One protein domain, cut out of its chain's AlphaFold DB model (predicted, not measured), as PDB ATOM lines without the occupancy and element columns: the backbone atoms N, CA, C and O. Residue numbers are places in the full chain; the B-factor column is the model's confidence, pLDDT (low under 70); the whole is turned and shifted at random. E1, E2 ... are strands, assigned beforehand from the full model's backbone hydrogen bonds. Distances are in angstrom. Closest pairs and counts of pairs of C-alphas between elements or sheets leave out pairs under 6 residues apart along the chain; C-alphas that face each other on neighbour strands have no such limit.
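This is residues 567 to 648 of the 760 residues of an uncharacterized protein of Eumeta variegata (UniProt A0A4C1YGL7). A six-stranded sheet, E1 to E6, is strongly twisted and curled like part of a barrel, but stays open, with its edge strands E1 and E6 apart. A small separate hairpin, E7 and E8, lies off the E1 side of this sheet and is reached by a link from E6. The printed part has 82 residues, with no named helix and eight named strands in the order E1 to E8; the large sheet has the order E1, E2, E3, E4, E5, E6 and both sheets are antiparallel. The class is all strand, though under half of the residues, 36 of 82, are in named elements. The whole is compact, with a radius of gyration of the C-alphas of 12.8 A and spans of 38 by 29 by 23 A.

In the large sheet, E1 is residues 571 to 576, 15.6 A long, and begins at C-alpha 571 at (124.085, 106.328, 178.931). E2 is residues 579 to 584, 16.1 A, and E3 is residues 587 to 591, 13.4 A. E4, residues 597 to 600, and E5, residues 610 to 613, are each 10.1 A long. E6, residues 619 to 623, is 10.7 A long and ends at C-alpha 623 at (121.649, 115.956, 189.474). The small sheet has E7, residues 633 to 635, and E8, residues 641 to 643, which ends at C-alpha 643 at (123.122, 93.413, 190.113).

E1 to E6 form a meander, each strand the antiparallel neighbour of the one before. From edge to edge the strands' lines turn by 95 degrees and the way across the sheet turns by 96 degrees. E3 has its centre 2.0 A from the mean of the C-alphas, the nearest of the strands. In the hairpin of E2 and E3, N 582 and O 589 are 2.9 A apart, within hydrogen-bond range. In the hairpin of E1 and E2, N 574 and O 581 are at 2.8 A. In the hairpin of E3 and E4, N 590 and O 599 are at 2.8 A. In the hairpin of E4 and E5, N 598 and O 611 are at 2.8 A. In the hairpin of E5 and E6, at 170 degrees between directions, N 612 and O 621 are at 2.9 A. E7 and E8 are a hairpin too, with N 634 and O 642 at 2.9 A. E8 has one pair of C-alphas within 8 A of E1, those of Val 574 and Tyr 641, 7.1 A apart. E7 is apart from E1 and from E6.

The two C-alphas farthest apart are those of Asp 615 and Glu 648, at 40.7 A. The printed part has no cut. The links E4 to E5 and E6 to E7 are short, with 9 residues each; the other links are tight. Mean pLDDT of the printed part is 85.6; residues 567 to 569, 635, 637 to 639 and 646 to 648 are under 70.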
ATOM      1  N   THR A 567     124.400 108.537 169.639       41.25
ATOM      2  CA  THR A 567     123.381 109.260 170.384       41.25
ATOM      3  C   THR A 567     124.151 109.975 171.496       41.25
ATOM      4  O   THR A 567     124.766 109.308 172.324       41.25
ATOM      5  N   ASP A 568     124.208 111.312 171.479       47.94
ATOM      6  CA  ASP A 568     125.041 112.119 172.407       47.94
ATOM      7  C   ASP A 568     124.750 111.863 173.907       47.94
ATOM      8  O   ASP A 568     125.444 112.335 174.813       47.94
ATOM      9  N   SER A 569     123.695 111.104 174.180       56.31
ATOM     10  CA  SER A 569     123.379 110.420 175.420       56.31
ATOM     11  C   SER A 569     124.490 109.443 175.851       56.31
ATOM     12  O   SER A 569     124.524 108.281 175.466       56.31
ATOM     13  N   ASN A 570     125.364 109.903 176.753       83.75
ATOM     14  CA  ASN A 570     126.394 109.102 177.440       83.75
ATOM     15  C   ASN A 570     125.813 108.062 178.447       83.75
ATOM     16  O   ASN A 570     126.316 107.943 179.566       83.75
ATOM     17  N   TYR A 571     124.727 107.359 178.104       92.19
ATOM     18  CA  TYR A 571     124.085 106.328 178.931       92.19
ATOM     19  C   TYR A 571     123.848 105.020 178.164       92.19
ATOM     20  O   TYR A 571     123.771 105.001 176.941       92.19
ATOM     21  N   LEU A 572     123.637 103.938 178.912       90.25
ATOM     22  CA  LEU A 572     123.173 102.637 178.430       90.25
ATOM     23  C   LEU A 572     121.741 102.385 178.933       90.25
ATOM     24  O   LEU A 572     121.458 102.626 180.106       90.25
ATOM     25  N   LEU A 573     120.843 101.881 178.081       92.38
ATOM     26  CA  LEU A 573     119.529 101.376 178.506       92.38
ATOM     27  C   LEU A 573     119.556  99.851 178.589       92.38
ATOM     28  O   LEU A 573     119.822  99.163 177.610       92.38
ATOM     29  N   VAL A 574     119.244  99.343 179.774       88.25
ATOM     30  CA  VAL A 574     119.200  97.925 180.124       88.25
ATOM     31  C   VAL A 574     117.734  97.507 180.279       88.25
ATOM     32  O   VAL A 574     117.024  98.115 181.085       88.25
ATOM     33  N   PRO A 575     117.235  96.495 179.548       83.06
ATOM     34  CA  PRO A 575     115.902  95.944 179.785       83.06
ATOM     35  C   PRO A 575     115.790  95.336 181.193       83.06
ATOM     36  O   PRO A 575     116.692  94.637 181.644       83.06
ATOM     37  N   ALA A 576     114.674  95.568 181.884       81.69
ATOM     38  CA  ALA A 576     114.324  94.872 183.122       81.69
ATOM     39  C   ALA A 576     112.821  94.532 183.141       81.69
ATOM     40  O   ALA A 576     112.029  95.130 182.414       81.69
ATOM     41  N   LYS A 577     112.414  93.585 184.003       78.50
ATOM     42  CA  LYS A 577     111.124  92.852 183.942       78.50
ATOM     43  C   LYS A 577     109.829  93.676 183.779       78.50
ATOM     44  O   LYS A 577     108.809  93.104 183.418       78.50
ATOM     45  N   LYS A 578     109.823  94.981 184.082       77.75
ATOM     46  CA  LYS A 578     108.652  95.872 183.899       77.75
ATOM     47  C   LYS A 578     108.963  97.222 183.230       77.75
ATOM     48  O   LYS A 578     108.030  97.955 182.917       77.75
ATOM     49  N   LYS A 579     110.242  97.588 183.077       88.19
ATOM     50  CA  LYS A 579     110.745  98.884 182.572       88.19
ATOM     51  C   LYS A 579     112.229  98.767 182.224       88.19
ATOM     52  O   LYS A 579     112.899  97.868 182.711       88.19
ATOM     53  N   TYR A 580     112.772  99.739 181.500       91.44
ATOM     54  CA  TYR A 580     114.221  99.892 181.363       91.44
ATOM     55  C   TYR A 580     114.872 100.445 182.645       91.44
ATOM     56  O   TYR A 580     114.263 101.215 183.395       91.44
ATOM     57  N   LEU A 581     116.136 100.084 182.858       94.44
ATOM     58  CA  LEU A 581     117.099 100.745 183.736       94.44
ATOM     59  C   LEU A 581     118.050 101.576 182.870       94.44
ATOM     60  O   LEU A 581     118.559 101.092 181.865       94.44
ATOM     61  N   LEU A 582     118.312 102.817 183.265       95.31
ATOM     62  CA  LEU A 582     119.279 103.687 182.602       95.31
ATOM     63  C   LEU A 582     120.574 103.676 183.416       95.31
ATOM     64  O   LEU A 582     120.557 104.038 184.589       95.31
ATOM     65  N   ILE A 583     121.685 103.254 182.818       94.75
ATOM     66  CA  ILE A 583     123.019 103.290 183.427       94.75
ATOM     67  C   ILE A 583     123.770 104.506 182.879       94.75
ATOM     68  O   ILE A 583     124.022 104.598 181.680       94.75
ATOM     69  N   TYR A 584     124.136 105.442 183.753       95.44
ATOM     70  CA  TYR A 584     124.855 106.673 183.411       95.44
ATOM     71  C   TYR A 584     125.977 106.905 184.421       95.44
ATOM     72  O   TYR A 584     125.739 106.864 185.627       95.44
ATOM     73  N   ARG A 585     127.206 107.131 183.936       92.44
ATOM     74  CA  ARG A 585     128.412 107.290 184.780       92.44
ATOM     75  C   ARG A 585     128.571 106.175 185.840       92.44
ATOM     76  O   ARG A 585     128.922 106.446 186.981       92.44
ATOM     77  N   GLY A 586     128.261 104.927 185.475       91.25
ATOM     78  CA  GLY A 586     128.320 103.754 186.366       91.25
ATOM     79  C   GLY A 586     127.145 103.601 187.346       91.25
ATOM     80  O   GLY A 586     126.976 102.537 187.932       91.25
ATOM     81  N   TYR A 587     126.291 104.613 187.498       96.19
ATOM     82  CA  TYR A 587     125.113 104.548 188.359       96.19
ATOM     83  C   TYR A 587     123.876 104.097 187.588       96.19
ATOM     84  O   TYR A 587     123.650 104.523 186.457       96.19
ATOM     85  N   SER A 588     123.032 103.279 188.223       96.12
ATOM     86  CA  SER A 588     121.729 102.904 187.672       96.12
ATOM     87  C   SER A 588     120.617 103.847 188.130       96.12
ATOM     88  O   SER A 588     120.553 104.274 189.290       96.12
ATOM     89  N   PHE A 589     119.696 104.121 187.213       96.75
ATOM     90  CA  PHE A 589     118.522 104.952 187.410       96.75
ATOM     91  C   PHE A 589     117.274 104.216 186.911       96.75
ATOM     92  O   PHE A 589     117.289 103.558 185.872       96.75
ATOM     93  N   SER A 590     116.176 104.341 187.648       95.94
ATOM     94  CA  SER A 590     114.857 103.821 187.292       95.94
ATOM     95  C   SER A 590     113.909 104.963 186.917       95.94
ATOM     96  O   SER A 590     113.906 106.035 187.530       95.94
ATOM     97  N   GLN A 591     113.091 104.744 185.888       95.62
ATOM     98  CA  GLN A 591     112.139 105.744 185.407       95.62
ATOM     99  C   GLN A 591     110.947 105.886 186.367       95.62
ATOM    100  O   GLN A 591     110.162 104.945 186.561       95.62
ATOM    101  N   TRP A 592     110.761 107.080 186.933       89.44
ATOM    102  CA  TRP A 592     109.633 107.374 187.819       89.44
ATOM    103  C   TRP A 592     108.407 107.764 186.976       89.44
ATOM    104  O   TRP A 592     108.414 108.768 186.259       89.44
ATOM    105  N   HIS A 593     107.334 106.965 187.072       85.25
ATOM    106  CA  HIS A 593     106.165 106.992 186.166       85.25
ATOM    107  C   HIS A 593     106.567 106.949 184.673       85.25
ATOM    108  O   HIS A 593     107.667 106.505 184.351       85.25
ATOM    109  N   ALA A 594     105.677 107.343 183.759       82.75
ATOM    110  CA  ALA A 594     105.974 107.520 182.332       82.75
ATOM    111  C   ALA A 594     106.597 108.905 182.039       82.75
ATOM    112  O   ALA A 594     106.344 109.508 181.003       82.75
ATOM    113  N   SER A 595     107.357 109.461 182.990       90.44
ATOM    114  CA  SER A 595     108.009 110.763 182.825       90.44
ATOM    115  C   SER A 595     109.414 110.605 182.241       90.44
ATOM    116  O   SER A 595     110.039 109.553 182.393       90.44
ATOM    117  N   ARG A 596     109.969 111.667 181.644       94.25
ATOM    118  CA  ARG A 596     111.391 111.698 181.255       94.25
ATOM    119  C   ARG A 596     112.354 111.861 182.449       94.25
ATOM    120  O   ARG A 596     113.552 112.031 182.238       94.25
ATOM    121  N   TYR A 597     111.857 111.810 183.695       96.50
ATOM    122  CA  TYR A 597     112.684 111.816 184.903       96.50
ATOM    123  C   TYR A 597     113.026 110.399 185.370       96.50
ATOM    124  O   TYR A 597     112.172 109.598 185.765       96.50
ATOM    125  N   TRP A 598     114.325 110.148 185.413       97.44
ATOM    126  CA  TRP A 598     114.955 108.962 185.960       97.44
ATOM    127  C   TRP A 598     115.541 109.313 187.320       97.44
ATOM    128  O   TRP A 598     116.155 110.364 187.480       97.44
ATOM    129  N   TYR A 599     115.362 108.455 188.315       97.75
ATOM    130  CA  TYR A 599     115.918 108.648 189.655       97.75
ATOM    131  C   TYR A 599     116.846 107.490 189.976       97.75
ATOM    132  O   TYR A 599     116.616 106.384 189.498       97.75
ATOM    133  N   CYS A 600     117.895 107.723 190.764       97.44
ATOM    134  CA  CYS A 600     118.834 106.655 191.083       97.44
ATOM    135  C   CYS A 600     118.104 105.456 191.711       97.44
ATOM    136  O   CYS A 600     117.217 105.630 192.550       97.44
ATOM    137  N   SER A 601     118.481 104.232 191.335       95.62
ATOM    138  CA  SER A 601     117.828 103.007 191.815       95.62
ATOM    139  C   SER A 601     117.878 102.844 193.341       95.62
ATOM    140  O   SER A 601     117.044 102.136 193.894       95.62
ATOM    141  N   LYS A 602     118.803 103.526 194.036       95.56
ATOM    142  CA  LYS A 602     118.857 103.602 195.507       95.56
ATOM    143  C   LYS A 602     118.084 104.801 196.101       95.56
ATOM    144  O   LYS A 602     118.328 105.188 197.237       95.56
ATOM    145  N   LYS A 603     117.124 105.412 195.390       95.44
ATOM    146  CA  LYS A 603     116.324 106.538 195.927       95.44
ATOM    147  C   LYS A 603     115.567 106.196 197.219       95.44
ATOM    148  O   LYS A 603     115.380 107.077 198.054       95.44
ATOM    149  N   ALA A 604     115.182 104.933 197.410       93.25
ATOM    150  CA  ALA A 604     114.586 104.459 198.662       93.25
ATOM    151  C   ALA A 604     115.530 104.619 199.873       93.25
ATOM    152  O   ALA A 604     115.063 104.923 200.961       93.25
ATOM    153  N   THR A 605     116.853 104.524 199.682       94.12
ATOM    154  CA  THR A 605     117.866 104.754 200.732       94.12
ATOM    155  C   THR A 605     118.295 106.230 200.812       94.12
ATOM    156  O   THR A 605     119.450 106.539 201.091       94.12
ATOM    157  N   GLY A 606     117.400 107.162 200.468       93.75
ATOM    158  CA  GLY A 606     117.635 108.607 200.557       93.75
ATOM    159  C   GLY A 606     118.450 109.242 199.420       93.75
ATOM    160  O   GLY A 606     118.625 110.462 199.424       93.75
ATOM    161  N   CYS A 607     118.911 108.473 198.425       96.88
ATOM    162  CA  CYS A 607     119.678 109.015 197.300       96.88
ATOM    163  C   CYS A 607     118.833 109.986 196.452       96.88
ATOM    164  O   CYS A 607     117.767 109.630 195.941       96.88
ATOM    165  N   LYS A 608     119.310 111.226 196.281       96.38
ATOM    166  CA  LYS A 608     118.564 112.306 195.600       96.38
ATOM    167  C   LYS A 608     118.884 112.428 194.109       96.38
ATOM    168  O   LYS A 608     118.166 113.142 193.406       96.38
ATOM    169  N   ALA A 609     119.905 111.718 193.630       97.25
ATOM    170  CA  ALA A 609     120.373 111.802 192.256       97.25
ATOM    171  C   ALA A 609     119.296 111.443 191.217       97.25
ATOM    172  O   ALA A 609     118.499 110.511 191.394       97.25
ATOM    173  N   ARG A 610     119.281 112.195 190.113       97.44
ATOM    174  CA  ARG A 610     118.264 112.098 189.056       97.44
ATOM    175  C   ARG A 610     118.757 112.635 187.718       97.44
ATOM    176  O   ARG A 610     119.594 113.531 187.661       97.44
ATOM    177  N   ILE A 611     118.174 112.119 186.644       97.62
ATOM    178  CA  ILE A 611     118.437 112.514 185.259       97.62
ATOM    179  C   ILE A 611     117.114 112.919 184.616       97.62
ATOM    180  O   ILE A 611     116.096 112.263 184.824       97.62
ATOM    181  N   HIS A 612     117.119 113.985 183.826       96.62
ATOM    182  CA  HIS A 612     116.015 114.335 182.940       96.62
ATOM    183  C   HIS A 612     116.468 114.171 181.493       96.62
ATOM    184  O   HIS A 612     117.482 114.756 181.102       96.62
ATOM    185  N   LEU A 613     115.726 113.397 180.704       95.62
ATOM    186  CA  LEU A 613     115.940 113.310 179.260       95.62
ATOM    187  C   LEU A 613     115.109 114.378 178.531       95.62
ATOM    188  O   LEU A 613     114.010 114.713 178.972       95.62
ATOM    189  N   ASN A 614     115.628 114.938 177.437       93.94
ATOM    190  CA  ASN A 614     114.862 115.823 176.551       93.94
ATOM    191  C   ASN A 614     113.979 115.013 175.583       93.94
ATOM    192  O   ASN A 614     113.953 113.784 175.622       93.94
ATOM    193  N   ASP A 615     113.286 115.701 174.672       93.06
ATOM    194  CA  ASP A 615     112.413 115.041 173.695       93.06
ATOM    195  C   ASP A 615     113.123 114.207 172.617       93.06
ATOM    196  O   ASP A 615     112.458 113.512 171.856       93.06
ATOM    197  N   LYS A 616     114.461 114.229 172.598       90.12
ATOM    198  CA  LYS A 616     115.337 113.440 171.720       90.12
ATOM    199  C   LYS A 616     116.115 112.360 172.484       90.12
ATOM    200  O   LYS A 616     117.124 111.872 171.986       90.12
ATOM    201  N   ASP A 617     115.703 112.059 173.716       90.62
ATOM    202  CA  ASP A 617     116.352 111.101 174.616       90.62
ATOM    203  C   ASP A 617     117.859 111.376 174.834       90.62
ATOM    204  O   ASP A 617     118.703 110.491 174.961       90.62
ATOM    205  N   GLN A 618     118.211 112.659 174.926       91.19
ATOM    206  CA  GLN A 618     119.522 113.134 175.374       91.19
ATOM    207  C   GLN A 618     119.414 113.659 176.811       91.19
ATOM    208  O   GLN A 618     118.365 114.159 177.223       91.19
ATOM    209  N   VAL A 619     120.501 113.595 177.585       94.12
ATOM    210  CA  VAL A 619     120.525 114.096 178.971       94.12
ATOM    211  C   VAL A 619     120.402 115.624 178.985       94.12
ATOM    212  O   VAL A 619     121.357 116.340 178.705       94.12
ATOM    213  N   ALA A 620     119.215 116.121 179.334       94.44
ATOM    214  CA  ALA A 620     118.908 117.546 179.443       94.44
ATOM    215  C   ALA A 620     119.415 118.155 180.756       94.44
ATOM    216  O   ALA A 620     119.763 119.331 180.819       94.44
ATOM    217  N   PHE A 621     119.389 117.357 181.824       95.06
ATOM    218  CA  PHE A 621     119.785 117.757 183.168       95.06
ATOM    219  C   PHE A 621     120.210 116.526 183.974       95.06
ATOM    220  O   PHE A 621     119.574 115.474 183.892       95.06
ATOM    221  N   TYR A 622     121.268 116.681 184.768       96.25
ATOM    222  CA  TYR A 622     121.817 115.659 185.650       96.25
ATOM    223  C   TYR A 622     122.074 116.256 187.038       96.25
ATOM    224  O   TYR A 622     122.800 117.238 187.178       96.25
ATOM    225  N   ASP A 623     121.471 115.651 188.055       95.88
ATOM    226  CA  ASP A 623     121.649 115.956 189.474       95.88
ATOM    227  C   ASP A 623     122.449 114.793 190.071       95.88
ATOM    228  O   ASP A 623     121.894 113.731 190.352       95.88
ATOM    229  N   GLY A 624     123.772 114.948 190.145       92.50
ATOM    230  CA  GLY A 624     124.713 113.855 190.421       92.50
ATOM    231  C   GLY A 624     124.980 113.556 191.895       92.50
ATOM    232  O   GLY A 624     125.972 112.900 192.198       92.50
ATOM    233  N   MET A 625     124.151 114.050 192.822       92.50
ATOM    234  CA  MET A 625     124.354 113.849 194.262       92.50
ATOM    235  C   MET A 625     123.959 112.432 194.705       92.50
ATOM    236  O   MET A 625     122.862 112.198 195.227       92.50
ATOM    237  N   HIS A 626     124.870 111.485 194.483       95.50
ATOM    238  CA  HIS A 626     124.798 110.127 195.013       95.50
ATOM    239  C   HIS A 626     125.354 110.068 196.439       95.50
ATOM    240  O   HIS A 626     126.414 110.611 196.729       95.50
ATOM    241  N   THR A 627     124.639 109.377 197.326       94.50
ATOM    242  CA  THR A 627     125.024 109.137 198.732       94.50
ATOM    243  C   THR A 627     125.510 107.700 198.952       94.50
ATOM    244  O   THR A 627     125.348 107.136 200.028       94.50
ATOM    245  N   HIS A 628     126.004 107.060 197.893       93.44
ATOM    246  CA  HIS A 628     126.424 105.662 197.870       93.44
ATOM    247  C   HIS A 628     127.333 105.421 196.665       93.44
ATOM    248  O   HIS A 628     127.255 106.152 195.680       93.44
ATOM    249  N   GLU A 629     128.099 104.338 196.694       90.44
ATOM    250  CA  GLU A 629     128.941 103.923 195.569       90.44
ATOM    251  C   GLU A 629     128.133 103.383 194.369       90.44
ATOM    252  O   GLU A 629     126.974 102.959 194.540       90.44
ATOM    253  N   PRO A 630     128.713 103.381 193.150       92.62
ATOM    254  CA  PRO A 630     128.100 102.778 191.971       92.62
ATOM    255  C   PRO A 630     127.765 101.292 192.203       92.62
ATOM    256  O   PRO A 630     128.627 100.533 192.645       92.62
ATOM    257  N   PRO A 631     126.532 100.834 191.917       87.50
ATOM    258  CA  PRO A 631     126.217  99.414 191.996       87.50
ATOM    259  C   PRO A 631     126.992  98.625 190.929       87.50
ATOM    260  O   PRO A 631     126.987  98.992 189.756       87.50
ATOM    261  N   ARG A 632     127.627  97.518 191.334       87.62
ATOM    262  CA  ARG A 632     128.302  96.589 190.418       87.62
ATOM    263  C   ARG A 632     127.258  95.708 189.722       87.62
ATOM    264  O   ARG A 632     126.377  95.139 190.375       87.62
ATOM    265  N   PHE A 633     127.363  95.594 188.404       81.19
ATOM    266  CA  PHE A 633     126.535  94.719 187.571       81.19
ATOM    267  C   PHE A 633     127.431  93.702 186.875       81.19
ATOM    268  O   PHE A 633     128.512  94.059 186.413       81.19
ATOM    269  N   HIS A 634     126.951  92.470 186.758       77.44
ATOM    270  CA  HIS A 634     127.478  91.492 185.814       77.44
ATOM    271  C   HIS A 634     126.396  91.169 184.781       77.44
ATOM    272  O   HIS A 634     125.207  91.399 185.016       77.44
ATOM    273  N   VAL A 635     126.808  90.660 183.624       61.09
ATOM    274  CA  VAL A 635     125.886  90.122 182.622       61.09
ATOM    275  C   VAL A 635     125.848  88.609 182.822       61.09
ATOM    276  O   VAL A 635     126.901  87.984 182.920       61.09
ATOM    277  N   THR A 636     124.659  88.026 182.954       73.38
ATOM    278  CA  THR A 636     124.476  86.574 183.103       73.38
ATOM    279  C   THR A 636     124.736  85.852 181.779       73.38
ATOM    280  O   THR A 636     124.763  86.476 180.714       73.38
ATOM    281  N   SER A 637     124.845  84.520 181.805       52.81
ATOM    282  CA  SER A 637     124.935  83.696 180.586       52.81
ATOM    283  C   SER A 637     123.797  83.925 179.586       52.81
ATOM    284  O   SER A 637     123.996  83.775 178.383       52.81
ATOM    285  N   ALA A 638     122.620  84.333 180.069       61.84
ATOM    286  CA  ALA A 638     121.455  84.661 179.251       61.84
ATOM    287  C   ALA A 638     121.503  86.070 178.619       61.84
ATOM    288  O   ALA A 638     120.632  86.411 177.820       61.84
ATOM    289  N   GLY A 639     122.494  86.903 178.957       54.72
ATOM    290  CA  GLY A 639     122.572  88.300 178.517       54.72
ATOM    291  C   GLY A 639     121.791  89.291 179.385       54.72
ATOM    292  O   GLY A 639     121.653  90.456 179.010       54.72
ATOM    293  N   GLU A 640     121.290  88.863 180.544       70.25
ATOM    294  CA  GLU A 640     120.585  89.736 181.485       70.25
ATOM    295  C   GLU A 640     121.574  90.462 182.405       70.25
ATOM    296  O   GLU A 640     122.551  89.881 182.868       70.25
ATOM    297  N   TYR A 641     121.316  91.729 182.731       73.19
ATOM    298  CA  TYR A 641     122.144  92.471 183.687       73.19
ATOM    299  C   TYR A 641     121.696  92.167 185.119       73.19
ATOM    300  O   TYR A 641     120.696  92.708 185.602       73.19
ATOM    301  N   ALA A 642     122.465  91.342 185.822       76.62
ATOM    302  CA  ALA A 642     122.260  91.042 187.228       76.62
ATOM    303  C   ALA A 642     123.098  91.980 188.111       76.62
ATOM    304  O   ALA A 642     124.310  92.146 187.950       76.62
ATOM    305  N   ARG A 643     122.442  92.619 189.083       77.25
ATOM    306  CA  ARG A 643     123.122  93.413 190.113       77.25
ATOM    307  C   ARG A 643     123.801  92.462 191.098       77.25
ATOM    308  O   ARG A 643     123.128  91.610 191.670       77.25
ATOM    309  N   MET A 644     125.096  92.645 191.340       79.94
ATOM    310  CA  MET A 644     125.796  91.899 192.388       79.94
ATOM    311  C   MET A 644     125.268  92.329 193.765       79.94
ATOM    312  O   MET A 644     125.057  93.526 194.011       79.94
ATOM    313  N   LYS A 645     125.056  91.365 194.669       75.56
ATOM    314  CA  LYS A 645     124.945  91.666 196.102       75.56
ATOM    315  C   LYS A 645     126.311  92.155 196.589       75.56
ATOM    316  O   LYS A 645     127.336  91.725 196.069       75.56
ATOM    317  N   THR A 646     126.331  93.084 197.538       52.00
ATOM    318  CA  THR A 646     127.578  93.707 198.014       52.00
ATOM    319  C   THR A 646     128.387  92.829 198.964       52.00
ATOM    320  O   THR A 646     129.548  93.141 199.203       52.00
ATOM    321  N   ASP A 647     127.799  91.738 199.454       38.44
ATOM    322  CA  ASP A 647     128.248  91.086 200.690       38.44
ATOM    323  C   ASP A 647     128.796  89.661 200.445       38.44
ATOM    324  O   ASP A 647     129.239  88.988 201.368       38.44
ATOM    325  N   GLU A 648     128.819  89.204 199.185       40.25
ATOM    326  CA  GLU A 648     129.397  87.918 198.762       40.25
ATOM    327  C   GLU A 648     130.802  88.142 198.162       40.25
ATOM    328  O   GLU A 648     131.032  88.017 196.956       40.25
TER     329      GLU A 648